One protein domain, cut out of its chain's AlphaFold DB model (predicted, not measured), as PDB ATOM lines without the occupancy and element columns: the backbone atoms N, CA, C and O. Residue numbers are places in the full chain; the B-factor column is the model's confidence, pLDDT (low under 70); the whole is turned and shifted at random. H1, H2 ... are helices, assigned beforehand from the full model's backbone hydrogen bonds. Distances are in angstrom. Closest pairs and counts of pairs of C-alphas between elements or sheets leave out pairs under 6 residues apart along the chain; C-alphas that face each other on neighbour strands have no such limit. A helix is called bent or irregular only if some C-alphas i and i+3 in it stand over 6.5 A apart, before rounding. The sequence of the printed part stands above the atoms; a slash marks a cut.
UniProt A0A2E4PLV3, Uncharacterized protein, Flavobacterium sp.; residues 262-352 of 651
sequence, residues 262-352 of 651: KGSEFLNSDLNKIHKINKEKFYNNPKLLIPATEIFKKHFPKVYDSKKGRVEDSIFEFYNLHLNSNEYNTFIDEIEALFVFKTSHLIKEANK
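This is residues 262 to 352 of the 651 residues of an uncharacterized protein of Flavobacterium sp. (UniProt A0A2E4PLV3). H2 and H5 lie side by side, with H4 crossing both; long, kinked H1 runs from a corner with H2 to the far end, where H6 packs along it. Short H3 lies at the opposite end. The printed part has 91 residues, 71 of them in six named helices, H1 to H6 along the chain, with no named strand; its class is all helix, and it is compact, with a radius of gyration of the C-alphas of 13.3 A and spans of 41 by 28 by 18 A.

H1, residues 262 to 283, begins at C-alpha (130.147, 78.626, 57.932), is 29.2 A long, kinks 54 degrees near 269 and is only just irregular, C-alphas 268 and 271 being 6.8 A apart. H2 is 286 to 299, 20.8 A; H3 301 to 306; H4 312 to 322; H5 329 to 338; H6 343 to 350, ending at C-alpha (129.421, 81.436, 62.201).

H1 touches H6, closest C-alphas Gly 263 and Ala 350, 4.2 A. The hub H2 touches H5, C-alphas Ala 292 and Ile 335, 6.3 A, and H4, Phe 296 and Ile 315, 6.6 A. With H1 and H3, H2 only just touches, only at the corner, 3 pairs each. O i to N i+4 pairs are within hydrogen-bond range throughout H3 and H6, in 15 of 18 in H1, 8 of 10 in H2, 5 of 7 in H4 and 5 of 6 in H5.

The C-alphas of Lys 308 and Lys 352, farthest apart, are 41.5 A apart. The printed part has no cut, no long link and no residue under 70.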
ATOM      1  N   LYS A 262     131.360  77.811  58.043       94.88
ATOM      2  CA  LYS A 262     130.147  78.626  57.932       94.88
ATOM      3  C   LYS A 262     130.441  80.122  57.955       94.88
ATOM      4  O   LYS A 262     129.783  80.858  57.226       94.88
ATOM      5  N   GLY A 263     131.440  80.561  58.720       94.25
ATOM      6  CA  GLY A 263     131.858  81.963  58.777       94.25
ATOM      7  C   GLY A 263     132.305  82.495  57.418       94.25
ATOM      8  O   GLY A 263     131.874  83.565  57.004       94.25
ATOM      9  N   SER A 264     133.078  81.710  56.666       93.12
ATOM     10  CA  SER A 264     133.529  82.103  55.324       93.12
ATOM     11  C   SER A 264     132.369  82.219  54.333       93.12
ATOM     12  O   SER A 264     132.308  83.178  53.569       93.12
ATOM     13  N   GLU A 265     131.413  81.285  54.364       89.62
ATOM     14  CA  GLU A 265     130.210  81.377  53.525       89.62
ATOM     15  C   GLU A 265     129.327  82.572  53.921       89.62
ATOM     16  O   GLU A 265     128.793  83.269  53.053       89.62
ATOM     17  N   PHE A 266     129.191  82.817  55.225       91.31
ATOM     18  CA  PHE A 266     128.388  83.907  55.765       91.31
ATOM     19  C   PHE A 266     128.916  85.268  55.310       91.31
ATOM     20  O   PHE A 266     128.152  86.043  54.741       91.31
ATOM     21  N   LEU A 267     130.220  85.518  55.473       90.31
ATOM     22  CA  LEU A 267     130.867  86.762  55.045       90.31
ATOM     23  C   LEU A 267     130.705  87.007  53.538       90.31
ATOM     24  O   LEU A 267     130.400  88.121  53.128       90.31
ATOM     25  N   ASN A 268     130.841  85.961  52.718       87.75
ATOM     26  CA  ASN A 268     130.793  86.097  51.262       87.75
ATOM     27  C   ASN A 268     129.381  86.331  50.705       87.75
ATOM     28  O   ASN A 268     129.239  86.927  49.639       87.75
ATOM     29  N   SER A 269     128.337  85.811  51.361       85.06
ATOM     30  CA  SER A 269     127.001  85.728  50.747       85.06
ATOM     31  C   SER A 269     125.861  86.298  51.588       85.06
ATOM     32  O   SER A 269     124.986  86.975  51.044       85.06
ATOM     33  N   ASP A 270     125.847  86.031  52.892       86.44
ATOM     34  CA  ASP A 270     124.710  86.340  53.762       86.44
ATOM     35  C   ASP A 270     124.900  87.669  54.515       86.44
ATOM     36  O   ASP A 270     123.919  88.376  54.743       86.44
ATOM     37  N   LEU A 271     126.145  88.073  54.799       89.25
ATOM     38  CA  LEU A 271     126.475  89.333  55.476       89.25
ATOM     39  C   LEU A 271     125.891  90.549  54.751       89.25
ATOM     40  O   LEU A 271     125.195  91.360  55.354       89.25
ATOM     41  N   ASN A 272     126.110  90.637  53.436       87.50
ATOM     42  CA  ASN A 272     125.637  91.760  52.623       87.50
ATOM     43  C   ASN A 272     124.108  91.906  52.656       87.50
ATOM     44  O   ASN A 272     123.587  93.020  52.610       87.50
ATOM     45  N   LYS A 273     123.377  90.788  52.753       86.75
ATOM     46  CA  LYS A 273     121.909  90.796  52.833       86.75
ATOM     47  C   LYS A 273     121.440  91.305  54.190       86.75
ATOM     48  O   LYS A 273     120.616  92.212  54.243       86.75
ATOM     49  N   ILE A 274     122.036  90.793  55.265       88.44
ATOM     50  CA  ILE A 274     121.736  91.223  56.635       88.44
ATOM     51  C   ILE A 274     122.067  92.705  56.828       88.44
ATOM     52  O   ILE A 274     121.257  93.451  57.377       88.44
ATOM     53  N   HIS A 275     123.211  93.162  56.314       88.31
ATOM     54  CA  HIS A 275     123.588  94.575  56.331       88.31
ATOM     55  C   HIS A 275     122.562  95.436  55.613       88.31
ATOM     56  O   HIS A 275     122.127  96.448  56.157       88.31
ATOM     57  N   LYS A 276     122.134  95.021  54.415       87.88
ATOM     58  CA  LYS A 276     121.100  95.730  53.663       87.88
ATOM     59  C   LYS A 276     119.805  95.859  54.469       87.88
ATOM     60  O   LYS A 276     119.194  96.918  54.447       87.88
ATOM     61  N   ILE A 277     119.422  94.836  55.224       84.81
ATOM     62  CA  ILE A 277     118.174  94.836  55.998       84.81
ATOM     63  C   ILE A 277     118.275  95.674  57.261       84.81
ATOM     64  O   ILE A 277     117.359  96.446  57.547       84.81
ATOM     65  N   ASN A 278     119.387  95.571  57.991       88.75
ATOM     66  CA  ASN A 278     119.668  96.477  59.101       88.75
ATOM     67  C   ASN A 278     119.649  97.932  58.608       88.75
ATOM     68  O   ASN A 278     118.989  98.768  59.219       88.75
ATOM     69  N   LYS A 279     120.274  98.205  57.454       88.19
ATOM     70  CA  LYS A 279     120.293  99.520  56.806       88.19
ATOM     71  C   LYS A 279     118.886 100.007  56.453       88.19
ATOM     72  O   LYS A 279     118.479 101.077  56.890       88.19
ATOM     73  N   GLU A 280     118.115  99.215  55.710       86.19
ATOM     74  CA  GLU A 280     116.752  99.571  55.297       86.19
ATOM     75  C   GLU A 280     115.831  99.809  56.498       86.19
ATOM     76  O   GLU A 280     115.088 100.787  56.515       86.19
ATOM     77  N   LYS A 281     115.872  98.955  57.526       82.62
ATOM     78  CA  LYS A 281     115.028  99.136  58.717       82.62
ATOM     79  C   LYS A 281     115.439 100.338  59.557       82.62
ATOM     80  O   LYS A 281     114.562 100.979  60.128       82.62
ATOM     81  N   PHE A 282     116.731 100.635  59.618       83.75
ATOM     82  CA  PHE A 282     117.238 101.807  60.313       83.75
ATOM     83  C   PHE A 282     116.754 103.102  59.651       83.75
ATOM     84  O   PHE A 282     116.101 103.908  60.307       83.75
ATOM     85  N   TYR A 283     116.975 103.268  58.342       84.00
ATOM     86  CA  TYR A 283     116.577 104.494  57.637       84.00
ATOM     87  C   TYR A 283     115.059 104.659  57.506       84.00
ATOM     88  O   TYR A 283     114.562 105.780  57.527       84.00
ATOM     89  N   ASN A 284     114.304 103.560  57.429       84.94
ATOM     90  CA  ASN A 284     112.841 103.620  57.376       84.94
ATOM     91  C   ASN A 284     112.186 103.881  58.747       84.94
ATOM     92  O   ASN A 284     110.960 103.978  58.817       84.94
ATOM     93  N   ASN A 285     112.958 103.971  59.838       85.62
ATOM     94  CA  ASN A 285     112.429 104.197  61.181       85.62
ATOM     95  C   ASN A 285     113.095 105.410  61.860       85.62
ATOM     96  O   ASN A 285     114.071 105.245  62.596       85.62
ATOM     97  N   PRO A 286     112.523 106.622  61.705       83.69
ATOM     98  CA  PRO A 286     113.070 107.852  62.283       83.69
ATOM     99  C   PRO A 286     113.308 107.792  63.800       83.69
ATOM    100  O   PRO A 286     114.194 108.467  64.316       83.69
ATOM    101  N   LYS A 287     112.562 106.946  64.530       88.75
ATOM    102  CA  LYS A 287     112.713 106.780  65.985       88.75
ATOM    103  C   LYS A 287     114.047 106.146  66.389       88.75
ATOM    104  O   LYS A 287     114.461 106.311  67.530       88.75
ATOM    105  N   LEU A 288     114.704 105.415  65.485       87.12
ATOM    106  CA  LEU A 288     116.010 104.796  65.740       87.12
ATOM    107  C   LEU A 288     117.175 105.762  65.497       87.12
ATOM    108  O   LEU A 288     118.267 105.530  66.008       87.12
ATOM    109  N   LEU A 289     116.947 106.840  64.746       85.75
ATOM    110  CA  LEU A 289     118.004 107.759  64.345       85.75
ATOM    111  C   LEU A 289     118.528 108.575  65.530       85.75
ATOM    112  O   LEU A 289     119.732 108.660  65.728       85.75
ATOM    113  N   ILE A 290     117.624 109.104  66.357       87.81
ATOM    114  CA  ILE A 290     117.965 109.906  67.543       87.81
ATOM    115  C   ILE A 290     118.916 109.153  68.493       87.81
ATOM    116  O   ILE A 290     120.015 109.653  68.736       87.81
ATOM    117  N   PRO A 291     118.575 107.949  69.006       92.75
ATOM    118  CA  PRO A 291     119.480 107.229  69.900       92.75
ATOM    119  C   PRO A 291     120.795 106.838  69.215       92.75
ATOM    120  O   PRO A 291     121.840 106.858  69.859       92.75
ATOM    121  N   ALA A 292     120.784 106.527  67.915       92.00
ATOM    122  CA  ALA A 292     122.002 106.194  67.180       92.00
ATOM    123  C   ALA A 292     122.952 107.387  67.032       92.00
ATOM    124  O   ALA A 292     124.164 107.225  67.152       92.00
ATOM    125  N   THR A 293     122.409 108.584  66.809       92.12
ATOM    126  CA  THR A 293     123.174 109.830  66.746       92.12
ATOM    127  C   THR A 293     123.816 110.157  68.095       92.12
ATOM    128  O   THR A 293     124.987 110.530  68.128       92.12
ATOM    129  N   GLU A 294     123.108 109.947  69.209       95.00
ATOM    130  CA  GLU A 294     123.673 110.121  70.557       95.00
ATOM    131  C   GLU A 294     124.782 109.103  70.858       95.00
ATOM    132  O   GLU A 294     125.845 109.468  71.366       95.00
ATOM    133  N   ILE A 295     124.586 107.835  70.474       95.81
ATOM    134  CA  ILE A 295     125.635 106.807  70.548       95.81
ATOM    135  C   ILE A 295     126.848 107.237  69.709       95.81
ATOM    136  O   ILE A 295     127.980 107.207  70.186       95.81
ATOM    137  N   PHE A 296     126.637 107.697  68.476       95.94
ATOM    138  CA  PHE A 296     127.727 108.140  67.609       95.94
ATOM    139  C   PHE A 296     128.488 109.331  68.201       95.94
ATOM    140  O   PHE A 296     129.716 109.315  68.235       95.94
ATOM    141  N   LYS A 297     127.779 110.337  68.727       96.62
ATOM    142  CA  LYS A 297     128.369 111.503  69.399       96.62
ATOM    143  C   LYS A 297     129.233 111.100  70.594       96.62
ATOM    144  O   LYS A 297     130.320 111.646  70.767       96.62
ATOM    145  N   LYS A 298     128.774 110.130  71.390       96.88
ATOM    146  CA  LYS A 298     129.504 109.594  72.547       96.88
ATOM    147  C   LYS A 298     130.850 108.974  72.152       96.88
ATOM    148  O   LYS A 298     131.838 109.205  72.844       96.88
ATOM    149  N   HIS A 299     130.898 108.193  71.070       96.12
ATOM    150  CA  HIS A 299     132.114 107.464  70.668       96.12
ATOM    151  C   HIS A 299     133.009 108.236  69.691       96.12
ATOM    152  O   HIS A 299     134.222 108.045  69.695       96.12
ATOM    153  N   PHE A 300     132.441 109.141  68.888       96.44
ATOM    154  CA  PHE A 300     133.150 109.892  67.846       96.44
ATOM    155  C   PHE A 300     132.853 111.405  67.895       96.44
ATOM    156  O   PHE A 300     132.456 111.988  66.879       96.44
ATOM    157  N   PRO A 301     133.085 112.091  69.034       96.75
ATOM    158  CA  PRO A 301     132.688 113.491  69.222       96.75
ATOM    159  C   PRO A 301     133.324 114.435  68.191       96.75
ATOM    160  O   PRO A 301     132.637 115.252  67.593       96.75
ATOM    161  N   LYS A 302     134.611 114.247  67.869       96.50
ATOM    162  CA  LYS A 302     135.315 115.073  66.868       96.50
ATOM    163  C   LYS A 302     134.693 114.986  65.469       96.50
ATOM    164  O   LYS A 302     134.663 115.974  64.740       96.50
ATOM    165  N   VAL A 303     134.230 113.796  65.079       95.06
ATOM    166  CA  VAL A 303     133.582 113.567  63.776       95.06
ATOM    167  C   VAL A 303     132.163 114.130  63.790       95.06
ATOM    168  O   VAL A 303     131.715 114.711  62.807       95.06
ATOM    169  N   TYR A 304     131.468 113.993  64.917       95.44
ATOM    170  CA  TYR A 304     130.152 114.581  65.118       95.44
ATOM    171  C   TYR A 304     130.181 116.114  64.998       95.44
ATOM    172  O   TYR A 304     129.390 116.688  64.244       95.44
ATOM    173  N   ASP A 305     131.132 116.763  65.673       95.56
ATOM    174  CA  ASP A 305     131.292 118.220  65.664       95.56
ATOM    175  C   ASP A 305     131.682 118.734  64.272       95.56
ATOM    176  O   ASP A 305     131.096 119.701  63.779       95.56
ATOM    177  N   SER A 306     132.608 118.053  63.581       95.62
ATOM    178  CA  SER A 306     133.026 118.444  62.225       95.62
ATOM    179  C   SER A 306     131.892 118.336  61.202       95.62
ATOM    180  O   SER A 306     131.800 119.161  60.291       95.62
ATOM    181  N   LYS A 307     130.977 117.375  61.383       94.50
ATOM    182  CA  LYS A 307     129.767 117.220  60.566       94.50
ATOM    183  C   LYS A 307     128.566 118.028  61.066       94.50
ATOM    184  O   LYS A 307     127.476 117.899  60.503       94.50
ATOM    185  N   LYS A 308     128.734 118.875  62.092       92.81
ATOM    186  CA  LYS A 308     127.665 119.698  62.688       92.81
ATOM    187  C   LYS A 308     126.418 118.869  63.043       92.81
ATOM    188  O   LYS A 308     125.291 119.292  62.795       92.81
ATOM    189  N   GLY A 309     126.628 117.652  63.549       87.00
ATOM    190  CA  GLY A 309     125.570 116.720  63.947       87.00
ATOM    191  C   GLY A 309     124.896 115.913  62.828       87.00
ATOM    192  O   GLY A 309     124.090 115.040  63.139       87.00
ATOM    193  N   ARG A 310     125.238 116.133  61.549       88.69
ATOM    194  CA  ARG A 310     124.709 115.368  60.400       88.69
ATOM    195  C   ARG A 310     125.545 114.113  60.147       88.69
ATOM    196  O   ARG A 310     126.462 114.113  59.323       88.69
ATOM    197  N   VAL A 311     125.297 113.068  60.934       90.50
ATOM    198  CA  VAL A 311     126.109 111.834  60.971       90.50
ATOM    199  C   VAL A 311     125.368 110.586  60.487       90.50
ATOM    200  O   VAL A 311     125.906 109.487  60.576       90.50
ATOM    201  N   GLU A 312     124.163 110.730  59.945       86.31
ATOM    202  CA  GLU A 312     123.277 109.630  59.552       86.31
ATOM    203  C   GLU A 312     123.942 108.652  58.573       86.31
ATOM    204  O   GLU A 312     123.826 107.432  58.715       86.31
ATOM    205  N   ASP A 313     124.687 109.182  57.604       84.44
ATOM    206  CA  ASP A 313     125.446 108.381  56.639       84.44
ATOM    207  C   ASP A 313     126.723 107.789  57.252       84.44
ATOM    208  O   ASP A 313     127.155 106.696  56.879       84.44
ATOM    209  N   SER A 314     127.300 108.469  58.246       91.12
ATOM    210  CA  SER A 314     128.529 108.031  58.914       91.12
ATOM    211  C   SER A 314     128.317 106.928  59.935       91.12
ATOM    212  O   SER A 314     129.234 106.143  60.152       91.12
ATOM    213  N   ILE A 315     127.130 106.805  60.532       91.00
ATOM    214  CA  ILE A 315     126.851 105.738  61.505       91.00
ATOM    215  C   ILE A 315     127.113 104.361  60.881       91.00
ATOM    216  O   ILE A 315     127.848 103.555  61.450       91.00
ATOM    217  N   PHE A 316     126.568 104.100  59.687       89.06
ATOM    218  CA  PHE A 316     126.776 102.821  59.000       89.06
ATOM    219  C   PHE A 316     128.188 102.664  58.436       89.06
ATOM    220  O   PHE A 316     128.698 101.545  58.389       89.06
ATOM    221  N   GLU A 317     128.817 103.753  58.000       90.44
ATOM    222  CA  GLU A 317     130.203 103.745  57.532       90.44
ATOM    223  C   GLU A 317     131.155 103.293  58.649       90.44
ATOM    224  O   GLU A 317     131.873 102.307  58.484       90.44
ATOM    225  N   PHE A 318     131.075 103.933  59.819       93.56
ATOM    226  CA  PHE A 318     131.880 103.589  60.994       93.56
ATOM    227  C   PHE A 318     131.510 102.218  61.559       93.56
ATOM    228  O   PHE A 318     132.397 101.455  61.938       93.56
ATOM    229  N   TYR A 319     130.222 101.858  61.569       92.25
ATOM    230  CA  TYR A 319     129.793 100.509  61.945       92.25
ATOM    231  C   TYR A 319     130.467  99.452  61.066       92.25
ATOM    232  O   TYR A 319     131.079  98.529  61.591       92.25
ATOM    233  N   ASN A 320     130.432  99.603  59.738       89.31
ATOM    234  CA  ASN A 320     131.063  98.650  58.822       89.31
ATOM    235  C   ASN A 320     132.592  98.626  58.958       89.31
ATOM    236  O   ASN A 320     133.186  97.550  58.863       89.31
ATOM    237  N   LEU A 321     133.216  99.787  59.186       90.88
ATOM    238  CA  LEU A 321     134.659  99.911  59.384       90.88
ATOM    239  C   LEU A 321     135.127  99.135  60.624       90.88
ATOM    240  O   LEU A 321     136.135  98.432  60.567       90.88
ATOM    241  N   HIS A 322     134.377  99.233  61.724       91.44
ATOM    242  CA  HIS A 322     134.755  98.646  63.012       91.44
ATOM    243  C   HIS A 322     134.118  97.275  63.295       91.44
ATOM    244  O   HIS A 322     134.534  96.594  64.222       91.44
ATOM    245  N   LEU A 323     133.166  96.800  62.481       88.75
ATOM    246  CA  LEU A 323     132.467  95.524  62.707       88.75
ATOM    247  C   LEU A 323     133.409  94.311  62.809       88.75
ATOM    248  O   LEU A 323     133.144  93.372  63.560       88.75
ATOM    249  N   ASN A 324     134.480  94.316  62.014       81.88
ATOM    250  CA  ASN A 324     135.480  93.248  61.994       81.88
ATOM    251  C   ASN A 324     136.748  93.601  62.782       81.88
ATOM    252  O   ASN A 324     137.649  92.763  62.862       81.88
ATOM    253  N   SER A 325     136.849  94.818  63.327       83.19
ATOM    254  CA  SER A 325     137.970  95.187  64.186       83.19
ATOM    255  C   SER A 325     137.670  94.790  65.633       83.19
ATOM    256  O   SER A 325     136.525  94.592  66.030       83.19
ATOM    257  N   ASN A 326     138.720  94.649  66.441       80.19
ATOM    258  CA  ASN A 326     138.566  94.493  67.890       80.19
ATOM    259  C   ASN A 326     138.436  95.855  68.601       80.19
ATOM    260  O   ASN A 326     138.427  95.909  69.831       80.19
ATOM    261  N   GLU A 327     138.362  96.946  67.840       88.25
ATOM    262  CA  GLU A 327     138.283  98.317  68.332       88.25
ATOM    263  C   GLU A 327     136.820  98.766  68.389       88.25
ATOM    264  O   GLU A 327     135.998  98.320  67.595       88.25
ATOM    265  N   TYR A 328     136.479  99.658  69.322       90.75
ATOM    266  CA  TYR A 328     135.126 100.222  69.444       90.75
ATOM    267  C   TYR A 328     133.996  99.184  69.636       90.75
ATOM    268  O   TYR A 328     132.854  99.435  69.258       90.75
ATOM    269  N   ASN A 329     134.267  98.045  70.292       91.88
ATOM    270  CA  ASN A 329     133.241  97.023  70.581       91.88
ATOM    271  C   ASN A 329     132.002  97.604  71.283       91.88
ATOM    272  O   ASN A 329     130.884  97.235  70.947       91.88
ATOM    273  N   THR A 330     132.185  98.556  72.205       93.94
ATOM    274  CA  THR A 330     131.073  99.217  72.905       93.94
ATOM    275  C   THR A 330     130.168 100.001  71.951       93.94
ATOM    276  O   THR A 330     128.952  99.956  72.098       93.94
ATOM    277  N   PHE A 331     130.737 100.685  70.950       95.25
ATOM    278  CA  PHE A 331     129.960 101.361  69.906       95.25
ATOM    279  C   PHE A 331     129.175 100.349  69.067       95.25
ATOM    280  O   PHE A 331     127.988 100.549  68.819       95.25
ATOM    281  N   ILE A 332     129.819  99.247  68.668       95.00
ATOM    282  CA  ILE A 332     129.173  98.172  67.905       95.00
ATOM    283  C   ILE A 332     128.007  97.573  68.696       95.00
ATOM    284  O   ILE A 332     126.910  97.483  68.156       95.00
ATOM    285  N   ASP A 333     128.201  97.222  69.966       92.69
ATOM    286  CA  ASP A 333     127.154  96.625  70.801       92.69
ATOM    287  C   ASP A 333     125.967  97.588  71.017       92.69
ATOM    288  O   ASP A 333     124.807  97.177  70.910       92.69
ATOM    289  N   GLU A 334     126.240  98.875  71.267       94.44
ATOM    290  CA  GLU A 334     125.211  99.914  71.438       94.44
ATOM    291  C   GLU A 334     124.426 100.168  70.139       94.44
ATOM    292  O   GLU A 334     123.195 100.234  70.167       94.44
ATOM    293  N   ILE A 335     125.100 100.254  68.986       93.81
ATOM    294  CA  ILE A 335     124.438 100.416  67.681       93.81
ATOM    295  C   ILE A 335     123.659  99.161  67.297       93.81
ATOM    296  O   ILE A 335     122.503  99.250  66.875       93.81
ATOM    297  N   GLU A 336     124.244  97.973  67.471       92.94
ATOM    298  CA  GLU A 336     123.561  96.728  67.149       92.94
ATOM    299  C   GLU A 336     122.319  96.538  68.002       92.94
ATOM    300  O   GLU A 336     121.381  95.921  67.509       92.94
ATOM    301  N   ALA A 337     122.233  97.094  69.219       91.19
ATOM    302  CA  ALA A 337     121.012  97.097  70.027       91.19
ATOM    303  C   ALA A 337     119.800  97.681  69.272       91.19
ATOM    304  O   ALA A 337     118.690  97.172  69.446       91.19
ATOM    305  N   LEU A 338     120.024  98.647  68.374       90.38
ATOM    306  CA  LEU A 338     119.007  99.269  67.516       90.38
ATOM    307  C   LEU A 338     118.709  98.463  66.240       90.38
ATOM    308  O   LEU A 338     117.691  98.684  65.583       90.38
ATOM    309  N   PHE A 339     119.586  97.529  65.875       89.44
ATOM    310  CA  PHE A 339     119.461  96.704  64.677       89.44
ATOM    311  C   PHE A 339     118.664  95.423  64.914       89.44
ATOM    312  O   PHE A 339     118.569  94.889  66.025       89.44
ATOM    313  N   VAL A 340     118.125  94.897  63.811       86.19
ATOM    314  CA  VAL A 340     117.366  93.641  63.785       86.19
ATOM    315  C   VAL A 340     118.273  92.437  63.973       86.19
ATOM    316  O   VAL A 340     117.919  91.520  64.710       86.19
ATOM    317  N   PHE A 341     119.450  92.456  63.354       90.44
ATOM    318  CA  PHE A 341     120.463  91.421  63.529       90.44
ATOM    319  C   PHE A 341     121.683  91.973  64.247       90.44
ATOM    320  O   PHE A 341     122.210  93.019  63.864       90.44
ATOM    321  N   LYS A 342     122.164  91.221  65.241       93.19
ATOM    322  CA  LYS A 342     123.435  91.469  65.929       93.19
ATOM    323  C   LYS A 342     124.572  90.867  65.097       93.19
ATOM    324  O   LYS A 342     125.001  89.734  65.328       93.19
ATOM    325  N   THR A 343     124.962  91.556  64.027       92.94
ATOM    326  CA  THR A 343     125.859  91.008  62.999       92.94
ATOM    327  C   THR A 343     127.202  90.559  63.568       92.94
ATOM    328  O   THR A 343     127.689  89.492  63.197       92.94
ATOM    329  N   SER A 344     127.769  91.315  64.507       93.94
ATOM    330  CA  SER A 344     129.029  90.995  65.178       93.94
ATOM    331  C   SER A 344     128.959  89.625  65.867       93.94
ATOM    332  O   SER A 344     129.855  88.787  65.722       93.94
ATOM    333  N   HIS A 345     127.843  89.344  66.547       93.62
ATOM    334  CA  HIS A 345     127.571  88.057  67.173       93.62
ATOM    335  C   HIS A 345     127.402  86.950  66.128       93.62
ATOM    336  O   HIS A 345     128.011  85.889  66.258       93.62
ATOM    337  N   LEU A 346     126.639  87.200  65.058       94.44
ATOM    338  CA  LEU A 346     126.445  86.231  63.977       94.44
ATOM    339  C   LEU A 346     127.767  85.847  63.294       94.44
ATOM    340  O   LEU A 346     127.990  84.665  63.036       94.44
ATOM    341  N   ILE A 347     128.670  86.805  63.058       94.69
ATOM    342  CA  ILE A 347     130.016  86.544  62.521       94.69
ATOM    343  C   ILE A 347     130.815  85.677  63.499       94.69
ATOM    344  O   ILE A 347     131.375  84.651  63.099       94.69
ATOM    345  N   LYS A 348     130.851  86.061  64.784       94.31
ATOM    346  CA  LYS A 348     131.566  85.323  65.841       94.31
ATOM    347  C   LYS A 348     131.071  83.878  65.957       94.31
ATOM    348  O   LYS A 348     131.891  82.971  66.070       94.31
ATOM    349  N   GLU A 349     129.763  83.649  65.877       94.94
ATOM    350  CA  GLU A 349     129.179  82.307  65.944       94.94
ATOM    351  C   GLU A 349     129.382  81.507  64.654       94.94
ATOM    352  O   GLU A 349     129.781  80.347  64.711       94.94
ATOM    353  N   ALA A 350     129.191  82.111  63.478       95.81
ATOM    354  CA  ALA A 350     129.421  81.436  62.201       95.81
ATOM    355  C   ALA A 350     130.882  80.986  62.040       95.81
ATOM    356  O   ALA A 350     131.142  79.902  61.516       95.81
ATOM    357  N   ASN A 351     131.833  81.788  62.524       96.38
ATOM    358  CA  ASN A 351     133.257  81.457  62.522       96.38
ATOM    359  C   ASN A 351     133.599  80.230  63.378       96.38
ATOM    360  O   ASN A 351     134.628  79.609  63.169       96.38
ATOM    361  N   LYS A 352     132.753  79.841  64.331       95.69
ATOM    362  CA  LYS A 352     132.974  78.655  65.170       95.69
ATOM    363  C   LYS A 352     132.349  77.392  64.586       95.69
ATOM    364  O   LYS A 352     132.302  76.376  65.272       95.69
TER     365      LYS A 352